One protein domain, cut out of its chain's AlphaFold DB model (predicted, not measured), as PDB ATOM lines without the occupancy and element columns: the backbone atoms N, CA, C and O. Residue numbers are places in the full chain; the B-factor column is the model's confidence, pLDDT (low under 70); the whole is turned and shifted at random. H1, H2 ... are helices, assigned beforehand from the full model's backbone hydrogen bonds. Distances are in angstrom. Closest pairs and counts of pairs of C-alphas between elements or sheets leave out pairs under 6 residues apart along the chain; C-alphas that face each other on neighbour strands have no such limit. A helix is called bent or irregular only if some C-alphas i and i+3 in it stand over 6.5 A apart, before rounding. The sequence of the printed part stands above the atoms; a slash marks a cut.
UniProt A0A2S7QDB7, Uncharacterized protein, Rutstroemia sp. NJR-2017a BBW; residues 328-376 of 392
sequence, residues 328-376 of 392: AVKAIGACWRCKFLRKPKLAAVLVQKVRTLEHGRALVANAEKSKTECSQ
ATOM      1  N   ALA A 328     -35.998  30.892   4.913       84.25
ATOM      2  CA  ALA A 328     -36.197  30.554   3.503       84.25
ATOM      3  C   ALA A 328     -37.678  30.664   3.096       84.25
ATOM      4  O   ALA A 328     -38.015  31.328   2.117       84.25
ATOM      5  N   VAL A 329     -38.585  30.109   3.907       81.00
ATOM      6  CA  VAL A 329     -40.039  30.199   3.688       81.00
ATOM      7  C   VAL A 329     -40.513  31.658   3.695       81.00
ATOM      8  O   VAL A 329     -41.315  32.061   2.847       81.00
ATOM      9  N   LYS A 330     -39.967  32.480   4.600       84.56
ATOM     10  CA  LYS A 330     -40.259  33.916   4.676       84.56
ATOM     11  C   LYS A 330     -39.734  34.687   3.458       84.56
ATOM     12  O   LYS A 330     -40.438  35.573   2.980       84.56
ATOM     13  N   ALA A 331     -38.552  34.342   2.945       81.38
ATOM     14  CA  ALA A 331     -37.971  34.960   1.749       81.38
ATOM     15  C   ALA A 331     -38.811  34.693   0.487       81.38
ATOM     16  O   ALA A 331     -38.969  35.578  -0.348       81.38
ATOM     17  N   ILE A 332     -39.424  33.510   0.396       79.38
ATOM     18  CA  ILE A 332     -40.308  33.120  -0.715       79.38
ATOM     19  C   ILE A 332     -41.729  33.713  -0.538       79.38
ATOM     20  O   ILE A 332     -42.589  33.611  -1.412       79.38
ATOM     21  N   GLY A 333     -42.008  34.386   0.587       81.38
ATOM     22  CA  GLY A 333     -43.325  34.958   0.878       81.38
ATOM     23  C   GLY A 333     -44.393  33.907   1.204       81.38
ATOM     24  O   GLY A 333     -45.592  34.207   1.163       81.38
ATOM     25  N   ALA A 334     -43.976  32.684   1.535       77.88
ATOM     26  CA  ALA A 334     -44.852  31.637   2.034       77.88
ATOM     27  C   ALA A 334     -45.082  31.814   3.542       77.88
ATOM     28  O   ALA A 334     -44.202  32.218   4.304       77.88
ATOM     29  N   CYS A 335     -46.293  31.506   4.001       77.25
ATOM     30  CA  CYS A 335     -46.553  31.365   5.429       77.25
ATOM     31  C   CYS A 335     -46.250  29.920   5.835       77.25
ATOM     32  O   CYS A 335     -46.950  29.013   5.388       77.25
ATOM     33  N   TRP A 336     -45.268  29.703   6.720       70.12
ATOM     34  CA  TRP A 336     -44.905  28.359   7.206       70.12
ATOM     35  C   TRP A 336     -46.097  27.587   7.785       70.12
ATOM     36  O   TRP A 336     -46.134  26.366   7.726       70.12
ATOM     37  N   ARG A 337     -47.087  28.313   8.318       62.84
ATOM     38  CA  ARG A 337     -48.277  27.750   8.954       62.84
ATOM     39  C   ARG A 337     -49.431  27.497   7.988       62.84
ATOM     40  O   ARG A 337     -50.312  26.716   8.309       62.84
ATOM     41  N   CYS A 338     -49.442  28.166   6.835       71.81
ATOM     42  CA  CYS A 338     -50.550  28.067   5.887       71.81
ATOM     43  C   CYS A 338     -50.168  27.332   4.600       71.81
ATOM     44  O   CYS A 338     -51.057  27.075   3.813       71.81
ATOM     45  N   LYS A 339     -48.886  27.031   4.342       53.81
ATOM     46  CA  LYS A 339     -48.397  26.385   3.101       53.81
ATOM     47  C   LYS A 339     -48.784  27.105   1.786       53.81
ATOM     48  O   LYS A 339     -48.417  26.646   0.715       53.81
ATOM     49  N   PHE A 340     -49.440  28.268   1.856       55.06
ATOM     50  CA  PHE A 340     -49.810  29.112   0.719       55.06
ATOM     51  C   PHE A 340     -48.859  30.312   0.569       55.06
ATOM     52  O   PHE A 340     -48.482  30.969   1.551       55.06
ATOM     53  N   LEU A 341     -48.485  30.603  -0.681       64.31
ATOM     54  CA  LEU A 341     -47.717  31.784  -1.082       64.31
ATOM     55  C   LEU A 341     -48.613  33.020  -1.010       64.31
ATOM     56  O   LEU A 341     -49.666  33.069  -1.638       64.31
ATOM     57  N   ARG A 342     -48.196  34.058  -0.275       58.94
ATOM     58  CA  ARG A 342     -49.015  35.272  -0.096       58.94
ATOM     59  C   ARG A 342     -49.091  36.165  -1.340       58.94
ATOM     60  O   ARG A 342     -49.774  37.184  -1.294       58.94
ATOM     61  N   LYS A 343     -48.391  35.838  -2.434       56.44
ATOM     62  CA  LYS A 343     -48.398  36.634  -3.673       56.44
ATOM     63  C   LYS A 343     -48.330  35.732  -4.918       56.44
ATOM     64  O   LYS A 343     -47.249  35.233  -5.224       56.44
ATOM     65  N   PRO A 344     -49.426  35.571  -5.686       54.66
ATOM     66  CA  PRO A 344     -49.431  34.743  -6.899       54.66
ATOM     67  C   PRO A 344     -48.534  35.301  -8.018       54.66
ATOM     68  O   PRO A 344     -48.023  34.544  -8.834       54.66
ATOM     69  N   LYS A 345     -48.247  36.613  -8.017       53.41
ATOM     70  CA  LYS A 345     -47.433  37.262  -9.063       53.41
ATOM     71  C   LYS A 345     -45.950  36.850  -9.076       53.41
ATOM     72  O   LYS A 345     -45.290  37.047 -10.086       53.41
ATOM     73  N   LEU A 346     -45.424  36.271  -7.991       52.69
ATOM     74  CA  LEU A 346     -44.029  35.798  -7.922       52.69
ATOM     75  C   LEU A 346     -43.880  34.304  -8.241       52.69
ATOM     76  O   LEU A 346     -42.787  33.873  -8.599       52.69
ATOM     77  N   ALA A 347     -44.962  33.524  -8.157       54.69
ATOM     78  CA  ALA A 347     -44.930  32.091  -8.441       54.69
ATOM     79  C   ALA A 347     -44.641  31.817  -9.926       54.69
ATOM     80  O   ALA A 347     -43.800  30.981 -10.235       54.69
ATOM     81  N   ALA A 348     -45.246  32.589 -10.836       57.44
ATOM     82  CA  ALA A 348     -44.986  32.479 -12.274       57.44
ATOM     83  C   ALA A 348     -43.520  32.794 -12.631       57.44
ATOM     84  O   ALA A 348     -42.896  32.063 -13.392       57.44
ATOM     85  N   VAL A 349     -42.932  33.825 -12.011       62.56
ATOM     86  CA  VAL A 349     -41.524  34.206 -12.231       62.56
ATOM     87  C   VAL A 349     -40.560  33.147 -11.680       62.56
ATOM     88  O   VAL A 349     -39.540  32.859 -12.301       62.56
ATOM     89  N   LEU A 350     -40.882  32.532 -10.537       60.84
ATOM     90  CA  LEU A 350     -40.087  31.439  -9.966       60.84
ATOM     91  C   LEU A 350     -40.151  30.168 -10.822       60.84
ATOM     92  O   LEU A 350     -39.107  29.571 -11.065       60.84
ATOM     93  N   VAL A 351     -41.327  29.795 -11.334       66.25
ATOM     94  CA  VAL A 351     -41.478  28.639 -12.240       66.25
ATOM     95  C   VAL A 351     -40.718  28.865 -13.552       66.25
ATOM     96  O   VAL A 351     -40.021  27.962 -14.014       66.25
ATOM     97  N   GLN A 352     -40.763  30.083 -14.107       66.00
ATOM     98  CA  GLN A 352     -39.976  30.451 -15.289       66.00
ATOM     99  C   GLN A 352     -38.468  30.322 -15.020       66.00
ATOM    100  O   GLN A 352     -37.735  29.754 -15.827       66.00
ATOM    101  N   LYS A 353     -38.008  30.803 -13.857       71.88
ATOM    102  CA  LYS A 353     -36.589  30.807 -13.487       71.88
ATOM    103  C   LYS A 353     -36.048  29.403 -13.195       71.88
ATOM    104  O   LYS A 353     -34.909  29.107 -13.553       71.88
ATOM    105  N   VAL A 354     -36.858  28.527 -12.598       75.31
ATOM    106  CA  VAL A 354     -36.501  27.113 -12.395       75.31
ATOM    107  C   VAL A 354     -36.386  26.390 -13.739       75.31
ATOM    108  O   VAL A 354     -35.361  25.757 -13.975       75.31
ATOM    109  N   ARG A 355     -37.329  26.592 -14.676       71.31
ATOM    110  CA  ARG A 355     -37.225  26.025 -16.036       71.31
ATOM    111  C   ARG A 355     -35.963  26.473 -16.772       71.31
ATOM    112  O   ARG A 355     -35.300  25.644 -17.383       71.31
ATOM    113  N   THR A 356     -35.590  27.753 -16.684       74.00
ATOM    114  CA  THR A 356     -34.352  28.242 -17.321       74.00
ATOM    115  C   THR A 356     -33.086  27.651 -16.699       74.00
ATOM    116  O   THR A 356     -32.109  27.424 -17.407       74.00
ATOM    117  N   LEU A 357     -33.091  27.372 -15.390       75.81
ATOM    118  CA  LEU A 357     -31.951  26.751 -14.711       75.81
ATOM    119  C   LEU A 357     -31.828  25.257 -15.038       75.81
ATOM    120  O   LEU A 357     -30.710  24.769 -15.189       75.81
ATOM    121  N   GLU A 358     -32.945  24.544 -15.192       76.44
ATOM    122  CA  GLU A 358     -32.927  23.141 -15.622       76.44
ATOM    123  C   GLU A 358     -32.498  22.991 -17.082       76.44
ATOM    124  O   GLU A 358     -31.661  22.141 -17.379       76.44
ATOM    125  N   HIS A 359     -32.950  23.883 -17.969       78.38
ATOM    126  CA  HIS A 359     -32.450  23.934 -19.347       78.38
ATOM    127  C   HIS A 359     -30.943  24.228 -19.397       78.38
ATOM    128  O   HIS A 359     -30.202  23.574 -20.126       78.38
ATOM    129  N   GLY A 360     -30.460  25.157 -18.564       77.88
ATOM    130  CA  GLY A 360     -29.029  25.435 -18.439       77.88
ATOM    131  C   GLY A 360     -28.219  24.228 -17.950       77.88
ATOM    132  O   GLY A 360     -27.132  23.972 -18.465       77.88
ATOM    133  N   ARG A 361     -28.749  23.445 -17.000       77.75
ATOM    134  CA  ARG A 361     -28.098  22.210 -16.525       77.75
ATOM    135  C   ARG A 361     -28.064  21.113 -17.587       77.75
ATOM    136  O   ARG A 361     -27.032  20.461 -17.718       77.75
ATOM    137  N   ALA A 362     -29.136  20.943 -18.359       75.94
ATOM    138  CA  ALA A 362     -29.175  19.981 -19.462       75.94
ATOM    139  C   ALA A 362     -28.133  20.313 -20.548       75.94
ATOM    140  O   ALA A 362     -27.437  19.423 -21.033       75.94
ATOM    141  N   LEU A 363     -27.952  21.600 -20.869       78.50
ATOM    142  CA  LEU A 363     -26.932  22.043 -21.825       78.50
ATOM    143  C   LEU A 363     -25.501  21.783 -21.332       78.50
ATOM    144  O   LEU A 363     -24.653  21.363 -22.117       78.50
ATOM    145  N   VAL A 364     -25.228  21.988 -20.039       80.31
ATOM    146  CA  VAL A 364     -23.907  21.692 -19.459       80.31
ATOM    147  C   VAL A 364     -23.638  20.184 -19.449       80.31
ATOM    148  O   VAL A 364     -22.549  19.771 -19.841       80.31
ATOM    149  N   ALA A 365     -24.628  19.360 -19.093       77.88
ATOM    150  CA  ALA A 365     -24.492  17.902 -19.116       77.88
ATOM    151  C   ALA A 365     -24.217  17.365 -20.534       77.88
ATOM    152  O   ALA A 365     -23.339  16.523 -20.723       77.88
ATOM    153  N   ASN A 366     -24.894  17.911 -21.550       74.88
ATOM    154  CA  ASN A 366     -24.644  17.549 -22.948       74.88
ATOM    155  C   ASN A 366     -23.261  18.015 -23.437       74.88
ATOM    156  O   ASN A 366     -22.603  17.300 -24.194       74.88
ATOM    157  N   ALA A 367     -22.783  19.175 -22.976       77.31
ATOM    158  CA  ALA A 367     -21.442  19.667 -23.295       77.31
ATOM    159  C   ALA A 367     -20.319  18.851 -22.624       77.31
ATOM    160  O   ALA A 367     -19.207  18.777 -23.150       77.31
ATOM    161  N   GLU A 368     -20.574  18.243 -21.464       79.94
ATOM    162  CA  GLU A 368     -19.623  17.324 -20.829       79.94
ATOM    163  C   GLU A 368     -19.607  15.957 -21.519       79.94
ATOM    164  O   GLU A 368     -18.527  15.415 -21.764       79.94
ATOM    165  N   LYS A 369     -20.777  15.452 -21.935       80.25
ATOM    166  CA  LYS A 369     -20.887  14.195 -22.688       80.25
ATOM    167  C   LYS A 369     -20.164  14.264 -24.042       80.25
ATOM    168  O   LYS A 369     -19.404  13.354 -24.383       80.25
ATOM    169  N   SER A 370     -20.296  15.378 -24.766       74.25
ATOM    170  CA  SER A 370     -19.605  15.568 -26.050       74.25
ATOM    171  C   SER A 370     -18.081  15.663 -25.906       74.25
ATOM    172  O   SER A 370     -17.345  15.168 -26.762       74.25
ATOM    173  N   LYS A 371     -17.570  16.212 -24.793       76.56
ATOM    174  CA  LYS A 371     -16.127  16.201 -24.493       76.56
ATOM    175  C   LYS A 371     -15.599  14.791 -24.238       76.56
ATOM    176  O   LYS A 371     -14.501  14.472 -24.693       76.56
ATOM    177  N   THR A 372     -16.362  13.946 -23.542       72.06
ATOM    178  CA  THR A 372     -15.954  12.555 -23.296       72.06
ATOM    179  C   THR A 372     -15.954  11.703 -24.563       72.06
ATOM    180  O   THR A 372     -15.035  10.908 -24.749       72.06
ATOM    181  N   GLU A 373     -16.909  11.910 -25.471       71.75
ATOM    182  CA  GLU A 373     -16.968  11.182 -26.747       71.75
ATOM    183  C   GLU A 373     -15.876  11.649 -27.723       71.75
ATOM    184  O   GLU A 373     -15.208  10.827 -28.352       71.75
ATOM    185  N   CYS A 374     -15.585  12.954 -27.775       67.81
ATOM    186  CA  CYS A 374     -14.506  13.482 -28.613       67.81
ATOM    187  C   CYS A 374     -13.119  12.988 -28.155       67.81
ATOM    188  O   CYS A 374     -12.238  12.730 -28.976       67.81
ATOM    189  N   SER A 375     -12.932  12.765 -26.848       64.38
ATOM    190  CA  SER A 375     -11.676  12.228 -26.315       64.38
ATOM    191  C   SER A 375     -11.481  10.726 -26.580       64.38
ATOM    192  O   SER A 375     -10.341  10.264 -26.540       64.38
ATOM    193  N   GLN A 376     -12.544   9.966 -26.872       65.06
ATOM    194  CA  GLN A 376     -12.436   8.548 -27.248       65.06
ATOM    195  C   GLN A 376     -12.027   8.357 -28.715       65.06
ATOM    196  O   GLN A 376     -11.352   7.382 -29.034       65.06
TER     197      GLN A 376
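AT A GLANCE: This is residues 328 to 376 of the 392 residues of an uncharacterized protein of Rutstroemia sp. NJR-2017a BBW (UniProt A0A2S7QDB7). The model is one long, nearly straight helix, H2, with a small hooked foot turned aside at its first end. The foot is made of the looped residues 332 to 343 and the short helix H1, while residues 351 to 376 of H2 stick out alone and make most of the length. The printed part has 49 residues with two named helices, H1 then H2 along the chain, and no named strand; its class is all helix. It is extended, with a radius of gyration of the C-alphas of 17.7 A, and its C-alphas span 54 by 18 by 13 A.

HOW THE PARTS SIT: H2, residues 344 to 376, stands free over residues 351 to 376, where no C-alpha 8 or more apart along the chain comes within 10 A. H1, residues 328 to 331, is apart from H2, with no C-alpha of the one within 8 A of the other. In H2, 27 of 29 O i to N i+4 pairs are within hydrogen-bond range; H1 is too short for such a pair, and its one O i to N i+3 pair is within range.

IN THESE COORDINATES: H2 runs 49.7 A from C-alpha 344 at (-49.431, 34.743, -6.899) to C-alpha 376 at (-12.436, 8.548, -27.248). It is neither bent nor irregular, but only just: C-alphas 345 and 348 are 6.3 A apart. H1 begins with C-alpha 328 at (-36.197, 30.554, 3.503) and measures 5.1 A from first to last C-alpha.

THE WHOLE: The two C-alphas farthest apart, those of Arg 337 and Gln 376, are 54.4 A from each other. The printed part has no cut, and the link of 12 residues from H1 to H2 is long. The mean pLDDT of the printed part is 70.7; residue 337, residues 339 to 352 and residues 374 to 376 are under 70.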